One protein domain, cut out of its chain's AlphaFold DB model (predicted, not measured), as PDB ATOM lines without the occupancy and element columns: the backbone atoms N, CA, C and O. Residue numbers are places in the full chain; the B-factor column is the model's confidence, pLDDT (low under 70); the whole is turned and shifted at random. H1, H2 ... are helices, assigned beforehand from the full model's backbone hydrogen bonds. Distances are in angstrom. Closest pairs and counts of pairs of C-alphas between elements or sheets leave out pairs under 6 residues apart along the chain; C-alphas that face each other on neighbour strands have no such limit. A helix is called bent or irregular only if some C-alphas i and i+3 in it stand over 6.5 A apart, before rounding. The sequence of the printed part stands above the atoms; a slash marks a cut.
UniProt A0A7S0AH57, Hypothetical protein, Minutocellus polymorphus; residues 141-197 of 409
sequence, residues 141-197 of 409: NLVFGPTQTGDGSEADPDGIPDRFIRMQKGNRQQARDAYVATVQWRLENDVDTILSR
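AT A GLANCE: This is residues 141 to 197 of the 409 residues of the protein "Hypothetical protein" of Minutocellus polymorphus (UniProt A0A7S0AH57). One long helix, H2, makes the base of an elongated shape, with the short helix H1 packed crosswise on its first part and the short helix H3 beyond its other end. The unnamed stretch of residues 141 to 161 leads from the H3 end to the H1 end. The printed part has 57 residues with three named helices, H1, H2 and H3 in that order, and no named strand; its class is all helix. It is only just compact, close to loose, with a radius of gyration of the C-alphas of 12.0 A and spans of 36 by 22 by 16 A.

HOW THE PARTS SIT: Start at Asn 141 and pass through residues 141 to 161, which hold no named element, to reach H1, residues 162 to 167. H1 touches the next helix, H2, residues 172 to 188, which meets it with residues 172 to 179 alone. Look at the closest C-alphas, those of Phe 164 and Ala 175, 5.0 A apart; the two lines are about perpendicular, at 75 degrees. Go on to H3, residues 191 to 196, which is close to H2 but not clearly touching it: their closest C-alphas, those of Arg 186 and Asp 192, are 6.5 A apart. H2 and H3 run the same way at a steep tilt of 44 degrees. H1 and H3 are apart. In H1 and H2 every O i to N i+4 pair is within hydrogen-bond range; in H3 0 of 2 are, beside 2 of 3 O i to N i+3 pairs.

IN THESE COORDINATES: Find C-alpha 162 at (29.674, 22.620, -77.081), where H1 begins; it is 8.4 A long. H2 runs 24.1 A from C-alpha 172 at (30.508, 26.229, -86.453) to C-alpha 188. H3 is 9.9 A long and ends at C-alpha 196, at (5.283, 19.702, -66.285); it is irregular, with C-alphas 192 and 195 7.9 A apart.

THE WHOLE: The two C-alphas farthest apart, those of Gly 170 and Arg 197, are 35.6 A from each other, while the first and last printed C-alphas, those of Asn 141 and Arg 197, are 9.2 A apart. The printed part has no cut, and the links H1 to H2 and H2 to H3 are tight. The mean pLDDT of the printed part is 94.2, and no printed residue is under 70.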
ATOM      1  N   ASN A 141       5.776  23.906 -62.900       83.69
ATOM      2  CA  ASN A 141       6.575  24.963 -63.526       83.69
ATOM      3  C   ASN A 141       7.963  24.483 -63.975       83.69
ATOM      4  O   ASN A 141       8.844  25.303 -64.227       83.69
ATOM      5  N   LEU A 142       8.167  23.168 -64.099       87.38
ATOM      6  CA  LEU A 142       9.390  22.631 -64.686       87.38
ATOM      7  C   LEU A 142       9.499  23.078 -66.149       87.38
ATOM      8  O   LEU A 142       8.678  22.686 -66.987       87.38
ATOM      9  N   VAL A 143      10.517  23.894 -66.427       90.94
ATOM     10  CA  VAL A 143      10.879  24.371 -67.762       90.94
ATOM     11  C   VAL A 143      12.368  24.131 -67.975       90.94
ATOM     12  O   VAL A 143      13.200  24.688 -67.262       90.94
ATOM     13  N   PHE A 144      12.703  23.311 -68.966       92.25
ATOM     14  CA  PHE A 144      14.078  22.970 -69.315       92.25
ATOM     15  C   PHE A 144      14.366  23.381 -70.752       92.25
ATOM     16  O   PHE A 144      13.874  22.774 -71.702       92.25
ATOM     17  N   GLY A 145      15.152  24.442 -70.904       89.44
ATOM     18  CA  GLY A 145      15.494  24.992 -72.206       89.44
ATOM     19  C   GLY A 145      16.470  24.126 -73.014       89.44
ATOM     20  O   GLY A 145      16.981  23.103 -72.551       89.44
ATOM     21  N   PRO A 146      16.787  24.559 -74.242       90.06
ATOM     22  CA  PRO A 146      17.783  23.918 -75.092       90.06
ATOM     23  C   PRO A 146      19.225  24.087 -74.586       90.06
ATOM     24  O   PRO A 146      20.121  23.468 -75.156       90.06
ATOM     25  N   THR A 147      19.486  24.896 -73.562       91.25
ATOM     26  CA  THR A 147      20.816  25.121 -72.975       91.25
ATOM     27  C   THR A 147      20.842  24.719 -71.506       91.25
ATOM     28  O   THR A 147      19.811  24.633 -70.842       91.25
ATOM     29  N   GLN A 148      22.038  24.434 -70.998       88.06
ATOM     30  CA  GLN A 148      22.285  24.155 -69.583       88.06
ATOM     31  C   GLN A 148      23.500  24.963 -69.123       88.06
ATOM     32  O   GLN A 148      24.451  25.137 -69.889       88.06
ATOM     33  N   THR A 149      23.505  25.418 -67.869       89.56
ATOM     34  CA  THR A 149      24.665  26.112 -67.292       89.56
ATOM     35  C   THR A 149      25.930  25.271 -67.465       89.56
ATOM     36  O   THR A 149      25.955  24.076 -67.159       89.56
ATOM     37  N   GLY A 150      26.988  25.893 -67.988       90.88
ATOM     38  CA  GLY A 150      28.258  25.218 -68.262       90.88
ATOM     39  C   GLY A 150      28.289  24.354 -69.531       90.88
ATOM     40  O   GLY A 150      29.242  23.596 -69.708       90.88
ATOM     41  N   ASP A 151      27.303  24.448 -70.433       92.88
ATOM     42  CA  ASP A 151      27.327  23.751 -71.735       92.88
ATOM     43  C   ASP A 151      28.129  24.458 -72.837       92.88
ATOM     44  O   ASP A 151      28.129  24.003 -73.985       92.88
ATOM     45  N   GLY A 152      28.812  25.547 -72.482       93.81
ATOM     46  CA  GLY A 152      29.635  26.362 -73.372       93.81
ATOM     47  C   GLY A 152      28.869  27.473 -74.091       93.81
ATOM     48  O   GLY A 152      29.503  28.417 -74.557       93.81
ATOM     49  N   SER A 153      27.531  27.433 -74.127       93.56
ATOM     50  CA  SER A 153      26.727  28.432 -74.847       93.56
ATOM     51  C   SER A 153      26.918  29.858 -74.316       93.56
ATOM     52  O   SER A 153      27.031  30.782 -75.111       93.56
ATOM     53  N   GLU A 154      27.049  30.042 -72.999       92.50
ATOM     54  CA  GLU A 154      27.263  31.357 -72.364       92.50
ATOM     55  C   GLU A 154      28.565  32.047 -72.810       92.50
ATOM     56  O   GLU A 154      28.651  33.276 -72.835       92.50
ATOM     57  N   ALA A 155      29.589  31.260 -73.154       92.06
ATOM     58  CA  ALA A 155      30.890  31.753 -73.600       92.06
ATOM     59  C   ALA A 155      31.022  31.787 -75.132       92.06
ATOM     60  O   ALA A 155      31.956  32.397 -75.661       92.06
ATOM     61  N   ASP A 156      30.113  31.127 -75.853       93.06
ATOM     62  CA  ASP A 156      30.119  31.075 -77.307       93.06
ATOM     63  C   ASP A 156      29.486  32.352 -77.900       93.06
ATOM     64  O   ASP A 156      28.357  32.693 -77.549       93.06
ATOM     65  N   PRO A 157      30.143  33.060 -78.844       90.69
ATOM     66  CA  PRO A 157      29.606  34.302 -79.416       90.69
ATOM     67  C   PRO A 157      28.231  34.164 -80.084       90.69
ATOM     68  O   PRO A 157      27.485  35.139 -80.163       90.69
ATOM     69  N   ASP A 158      27.911  32.965 -80.580       90.31
ATOM     70  CA  ASP A 158      26.648  32.643 -81.242       90.31
ATOM     71  C   ASP A 158      25.685  31.880 -80.309       90.31
ATOM     72  O   ASP A 158      24.617  31.453 -80.750       90.31
ATOM     73  N   GLY A 159      26.052  31.679 -79.036       93.38
ATOM     74  CA  GLY A 159      25.261  30.928 -78.061       93.38
ATOM     75  C   GLY A 159      25.175  29.426 -78.346       93.38
ATOM     76  O   GLY A 159      24.223  28.780 -77.913       93.38
ATOM     77  N   ILE A 160      26.106  28.856 -79.120       95.88
ATOM     78  CA  ILE A 160      26.039  27.449 -79.541       95.88
ATOM     79  C   ILE A 160      26.599  26.549 -78.430       95.88
ATOM     80  O   ILE A 160      27.775  26.686 -78.093       95.88
ATOM     81  N   PRO A 161      25.841  25.560 -77.921       95.69
ATOM     82  CA  PRO A 161      26.381  24.615 -76.951       95.69
ATOM     83  C   PRO A 161      27.502  23.740 -77.526       95.69
ATOM     84  O   PRO A 161      27.419  23.243 -78.659       95.69
ATOM     85  N   ASP A 162      28.495  23.408 -76.703       95.12
ATOM     86  CA  ASP A 162      29.674  22.620 -77.081       95.12
ATOM     87  C   ASP A 162      29.312  21.264 -77.695       95.12
ATOM     88  O   ASP A 162      29.984  20.759 -78.599       95.12
ATOM     89  N   ARG A 163      28.215  20.644 -77.241       92.38
ATOM     90  CA  ARG A 163      27.741  19.366 -77.797       92.38
ATOM     91  C   ARG A 163      27.368  19.461 -79.280       92.38
ATOM     92  O   ARG A 163      27.606  18.494 -80.008       92.38
ATOM     93  N   PHE A 164      26.871  20.608 -79.745       94.50
ATOM     94  CA  PHE A 164      26.569  20.855 -81.158       94.50
ATOM     95  C   PHE A 164      27.845  21.123 -81.966       94.50
ATOM     96  O   PHE A 164      28.001  20.591 -83.070       94.50
ATOM     97  N   ILE A 165      28.814  21.841 -81.391       95.31
ATOM     98  CA  ILE A 165      30.142  22.032 -81.997       95.31
ATOM     99  C   ILE A 165      30.857  20.681 -82.174       95.31
ATOM    100  O   ILE A 165      31.340  20.361 -83.266       95.31
ATOM    101  N   ARG A 166      30.874  19.842 -81.128       92.75
ATOM    102  CA  ARG A 166      31.465  18.490 -81.153       92.75
ATOM    103  C   ARG A 166      30.756  17.574 -82.145       92.75
ATOM    104  O   ARG A 166      31.414  16.843 -82.883       92.75
ATOM    105  N   MET A 167      29.424  17.629 -82.197       89.38
ATOM    106  CA  MET A 167      28.615  16.906 -83.182       89.38
ATOM    107  C   MET A 167      29.079  17.170 -84.617       89.38
ATOM    108  O   MET A 167      29.213  16.220 -85.387       89.38
ATOM    109  N   GLN A 168      29.373  18.428 -84.950       93.69
ATOM    110  CA  GLN A 168      29.797  18.835 -86.290       93.69
ATOM    111  C   GLN A 168      31.319  18.939 -86.447       93.69
ATOM    112  O   GLN A 168      31.810  19.564 -87.386       93.69
ATOM    113  N   LYS A 169      32.085  18.308 -85.543       92.69
ATOM    114  CA  LYS A 169      33.557  18.236 -85.586       92.69
ATOM    115  C   LYS A 169      34.225  19.614 -85.723       92.69
ATOM    116  O   LYS A 169      35.194  19.764 -86.462       92.69
ATOM    117  N   GLY A 170      33.682  20.619 -85.036       93.31
ATOM    118  CA  GLY A 170      34.193  21.991 -85.059       93.31
ATOM    119  C   GLY A 170      33.660  22.868 -86.198       93.31
ATOM    120  O   GLY A 170      33.984  24.053 -86.241       93.31
ATOM    121  N   ASN A 171      32.824  22.346 -87.106       96.00
ATOM    122  CA  ASN A 171      32.168  23.181 -88.113       96.00
ATOM    123  C   ASN A 171      31.065  24.036 -87.466       96.00
ATOM    124  O   ASN A 171      29.938  23.578 -87.276       96.00
ATOM    125  N   ARG A 172      31.402  25.292 -87.150       95.69
ATOM    126  CA  ARG A 172      30.508  26.229 -86.453       95.69
ATOM    127  C   ARG A 172      29.205  26.505 -87.197       95.69
ATOM    128  O   ARG A 172      28.161  26.520 -86.559       95.69
ATOM    129  N   GLN A 173      29.236  26.679 -88.520       96.25
ATOM    130  CA  GLN A 173      28.015  26.975 -89.279       96.25
ATOM    131  C   GLN A 173      27.027  25.809 -89.197       96.25
ATOM    132  O   GLN A 173      25.874  26.008 -88.839       96.25
ATOM    133  N   GLN A 174      27.492  24.581 -89.439       96.38
ATOM    134  CA  GLN A 174      26.631  23.399 -89.332       96.38
ATOM    135  C   GLN A 174      26.153  23.161 -87.895       96.38
ATOM    136  O   GLN A 174      25.063  22.633 -87.686       96.38
ATOM    137  N   ALA A 175      26.972  23.512 -86.898       96.62
ATOM    138  CA  ALA A 175      26.593  23.401 -85.496       96.62
ATOM    139  C   ALA A 175      25.492  24.403 -85.141       96.62
ATOM    140  O   ALA A 175      24.517  24.010 -84.506       96.62
ATOM    141  N   ARG A 176      25.612  25.650 -85.614       96.38
ATOM    142  CA  ARG A 176      24.582  26.684 -85.489       96.38
ATOM    143  C   ARG A 176      23.287  26.246 -86.160       96.38
ATOM    144  O   ARG A 176      22.250  26.280 -85.514       96.38
ATOM    145  N   ASP A 177      23.350  25.796 -87.412       97.00
ATOM    146  CA  ASP A 177      22.166  25.377 -88.169       97.00
ATOM    147  C   ASP A 177      21.431  24.231 -87.459       97.00
ATOM    148  O   ASP A 177      20.210  24.259 -87.315       97.00
ATOM    149  N   ALA A 178      22.177  23.242 -86.956       95.31
ATOM    150  CA  ALA A 178      21.596  22.130 -86.214       95.31
ATOM    151  C   ALA A 178      21.040  22.557 -84.846       95.31
ATOM    152  O   ALA A 178      19.984  22.076 -84.452       95.31
ATOM    153  N   TYR A 179      21.713  23.469 -84.140       96.81
ATOM    154  CA  TYR A 179      21.219  24.005 -82.873       96.81
ATOM    155  C   TYR A 179      19.921  24.795 -83.068       96.81
ATOM    156  O   TYR A 179      18.942  24.532 -82.379       96.81
ATOM    157  N   VAL A 180      19.869  25.683 -84.064       97.12
ATOM    158  CA  VAL A 180      18.657  26.434 -84.429       97.12
ATOM    159  C   VAL A 180      17.515  25.486 -84.794       97.12
ATOM    160  O   VAL A 180      16.395  25.685 -84.332       97.12
ATOM    161  N   ALA A 181      17.789  24.429 -85.565       97.31
ATOM    162  CA  ALA A 181      16.785  23.415 -85.881       97.31
ATOM    163  C   ALA A 181      16.246  22.721 -84.618       97.31
ATOM    164  O   ALA A 181      15.038  22.519 -84.504       97.31
ATOM    165  N   THR A 182      17.108  22.414 -83.642       96.69
ATOM    166  CA  THR A 182      16.675  21.860 -82.353       96.69
ATOM    167  C   THR A 182      15.841  22.847 -81.545       96.69
ATOM    168  O   THR A 182      14.806  22.450 -81.019       96.69
ATOM    169  N   VAL A 183      16.238  24.120 -81.458       96.88
ATOM    170  CA  VAL A 183      15.453  25.158 -80.763       96.88
ATOM    171  C   VAL A 183      14.060  25.275 -81.383       96.88
ATOM    172  O   VAL A 183      13.062  25.241 -80.666       96.88
ATOM    173  N   GLN A 184      13.982  25.322 -82.715       97.69
ATOM    174  CA  GLN A 184      12.714  25.375 -83.438       97.69
ATOM    175  C   GLN A 184      11.854  24.132 -83.170       97.69
ATOM    176  O   GLN A 184      10.674  24.258 -82.861       97.69
ATOM    177  N   TRP A 185      12.442  22.933 -83.227       97.56
ATOM    178  CA  TRP A 185      11.730  21.688 -82.929       97.56
ATOM    179  C   TRP A 185      11.199  21.656 -81.490       97.56
ATOM    180  O   TRP A 185      10.068  21.222 -81.264       97.56
ATOM    181  N   ARG A 186      11.980  22.135 -80.512       97.88
ATOM    182  CA  ARG A 186      11.539  22.212 -79.112       97.88
ATOM    183  C   ARG A 186      10.356  23.157 -78.948       97.88
ATOM    184  O   ARG A 186       9.401  22.783 -78.272       97.88
ATOM    185  N   LEU A 187      10.393  24.317 -79.607       96.81
ATOM    186  CA  LEU A 187       9.299  25.289 -79.610       96.81
ATOM    187  C   LEU A 187       8.027  24.720 -80.256       96.81
ATOM    188  O   LEU A 187       6.947  24.842 -79.696       96.81
ATOM    189  N   GLU A 188       8.144  24.068 -81.414       97.19
ATOM    190  CA  GLU A 188       6.994  23.517 -82.149       97.19
ATOM    191  C   GLU A 188       6.267  22.389 -81.408       97.19
ATOM    192  O   GLU A 188       5.101  22.124 -81.698       97.19
ATOM    193  N   ASN A 189       6.950  21.716 -80.480       96.50
ATOM    194  CA  ASN A 189       6.434  20.540 -79.777       96.50
ATOM    195  C   ASN A 189       6.320  20.742 -78.251       96.50
ATOM    196  O   ASN A 189       6.076  19.777 -77.511       96.50
ATOM    197  N   ASP A 190       6.508  21.981 -77.784       96.50
ATOM    198  CA  ASP A 190       6.511  22.399 -76.377       96.50
ATOM    199  C   ASP A 190       7.376  21.490 -75.483       96.50
ATOM    200  O   ASP A 190       6.962  21.044 -74.409       96.50
ATOM    201  N   VAL A 191       8.582  21.158 -75.955       97.69
ATOM    202  CA  VAL A 191       9.466  20.191 -75.281       97.69
ATOM    203  C   VAL A 191       9.986  20.742 -73.960       97.69
ATOM    204  O   VAL A 191      10.089  19.986 -73.001       97.69
ATOM    205  N   ASP A 192      10.226  22.050 -73.868       97.25
ATOM    206  CA  ASP A 192      10.786  22.670 -72.664       97.25
ATOM    207  C   ASP A 192       9.903  22.462 -71.430       97.25
ATOM    208  O   ASP A 192      10.403  22.359 -70.316       97.25
ATOM    209  N   THR A 193       8.590  22.332 -71.626       96.81
ATOM    210  CA  THR A 193       7.619  22.111 -70.544       96.81
ATOM    211  C   THR A 193       7.215  20.647 -70.397       96.81
ATOM    212  O   THR A 193       6.331  20.332 -69.610       96.81
ATOM    213  N   ILE A 194       7.821  19.710 -71.140       97.62
ATOM    214  CA  ILE A 194       7.283  18.346 -71.245       97.62
ATOM    215  C   ILE A 194       7.137  17.636 -69.900       97.62
ATOM    216  O   ILE A 194       6.181  16.885 -69.733       97.62
ATOM    217  N   LEU A 195       8.033  17.907 -68.947       96.62
ATOM    218  CA  LEU A 195       8.010  17.305 -67.613       96.62
ATOM    219  C   LEU A 195       6.940  17.894 -66.686       96.62
ATOM    220  O   LEU A 195       6.601  17.258 -65.697       96.62
ATOM    221  N   SER A 196       6.389  19.065 -67.011       95.31
ATOM    222  CA  SER A 196       5.283  19.702 -66.285       95.31
ATOM    223  C   SER A 196       3.938  19.595 -67.017       95.31
ATOM    224  O   SER A 196       2.915  20.068 -66.510       95.31
ATOM    225  N   ARG A 197       3.891  18.957 -68.198       94.50
ATOM    226  CA  ARG A 197       2.643  18.646 -68.916       94.50
ATOM    227  C   ARG A 197       1.966  17.416 -68.312       94.50
ATOM    228  O   ARG A 197       2.628  16.442 -67.968       94.50
TER     229      ARG A 197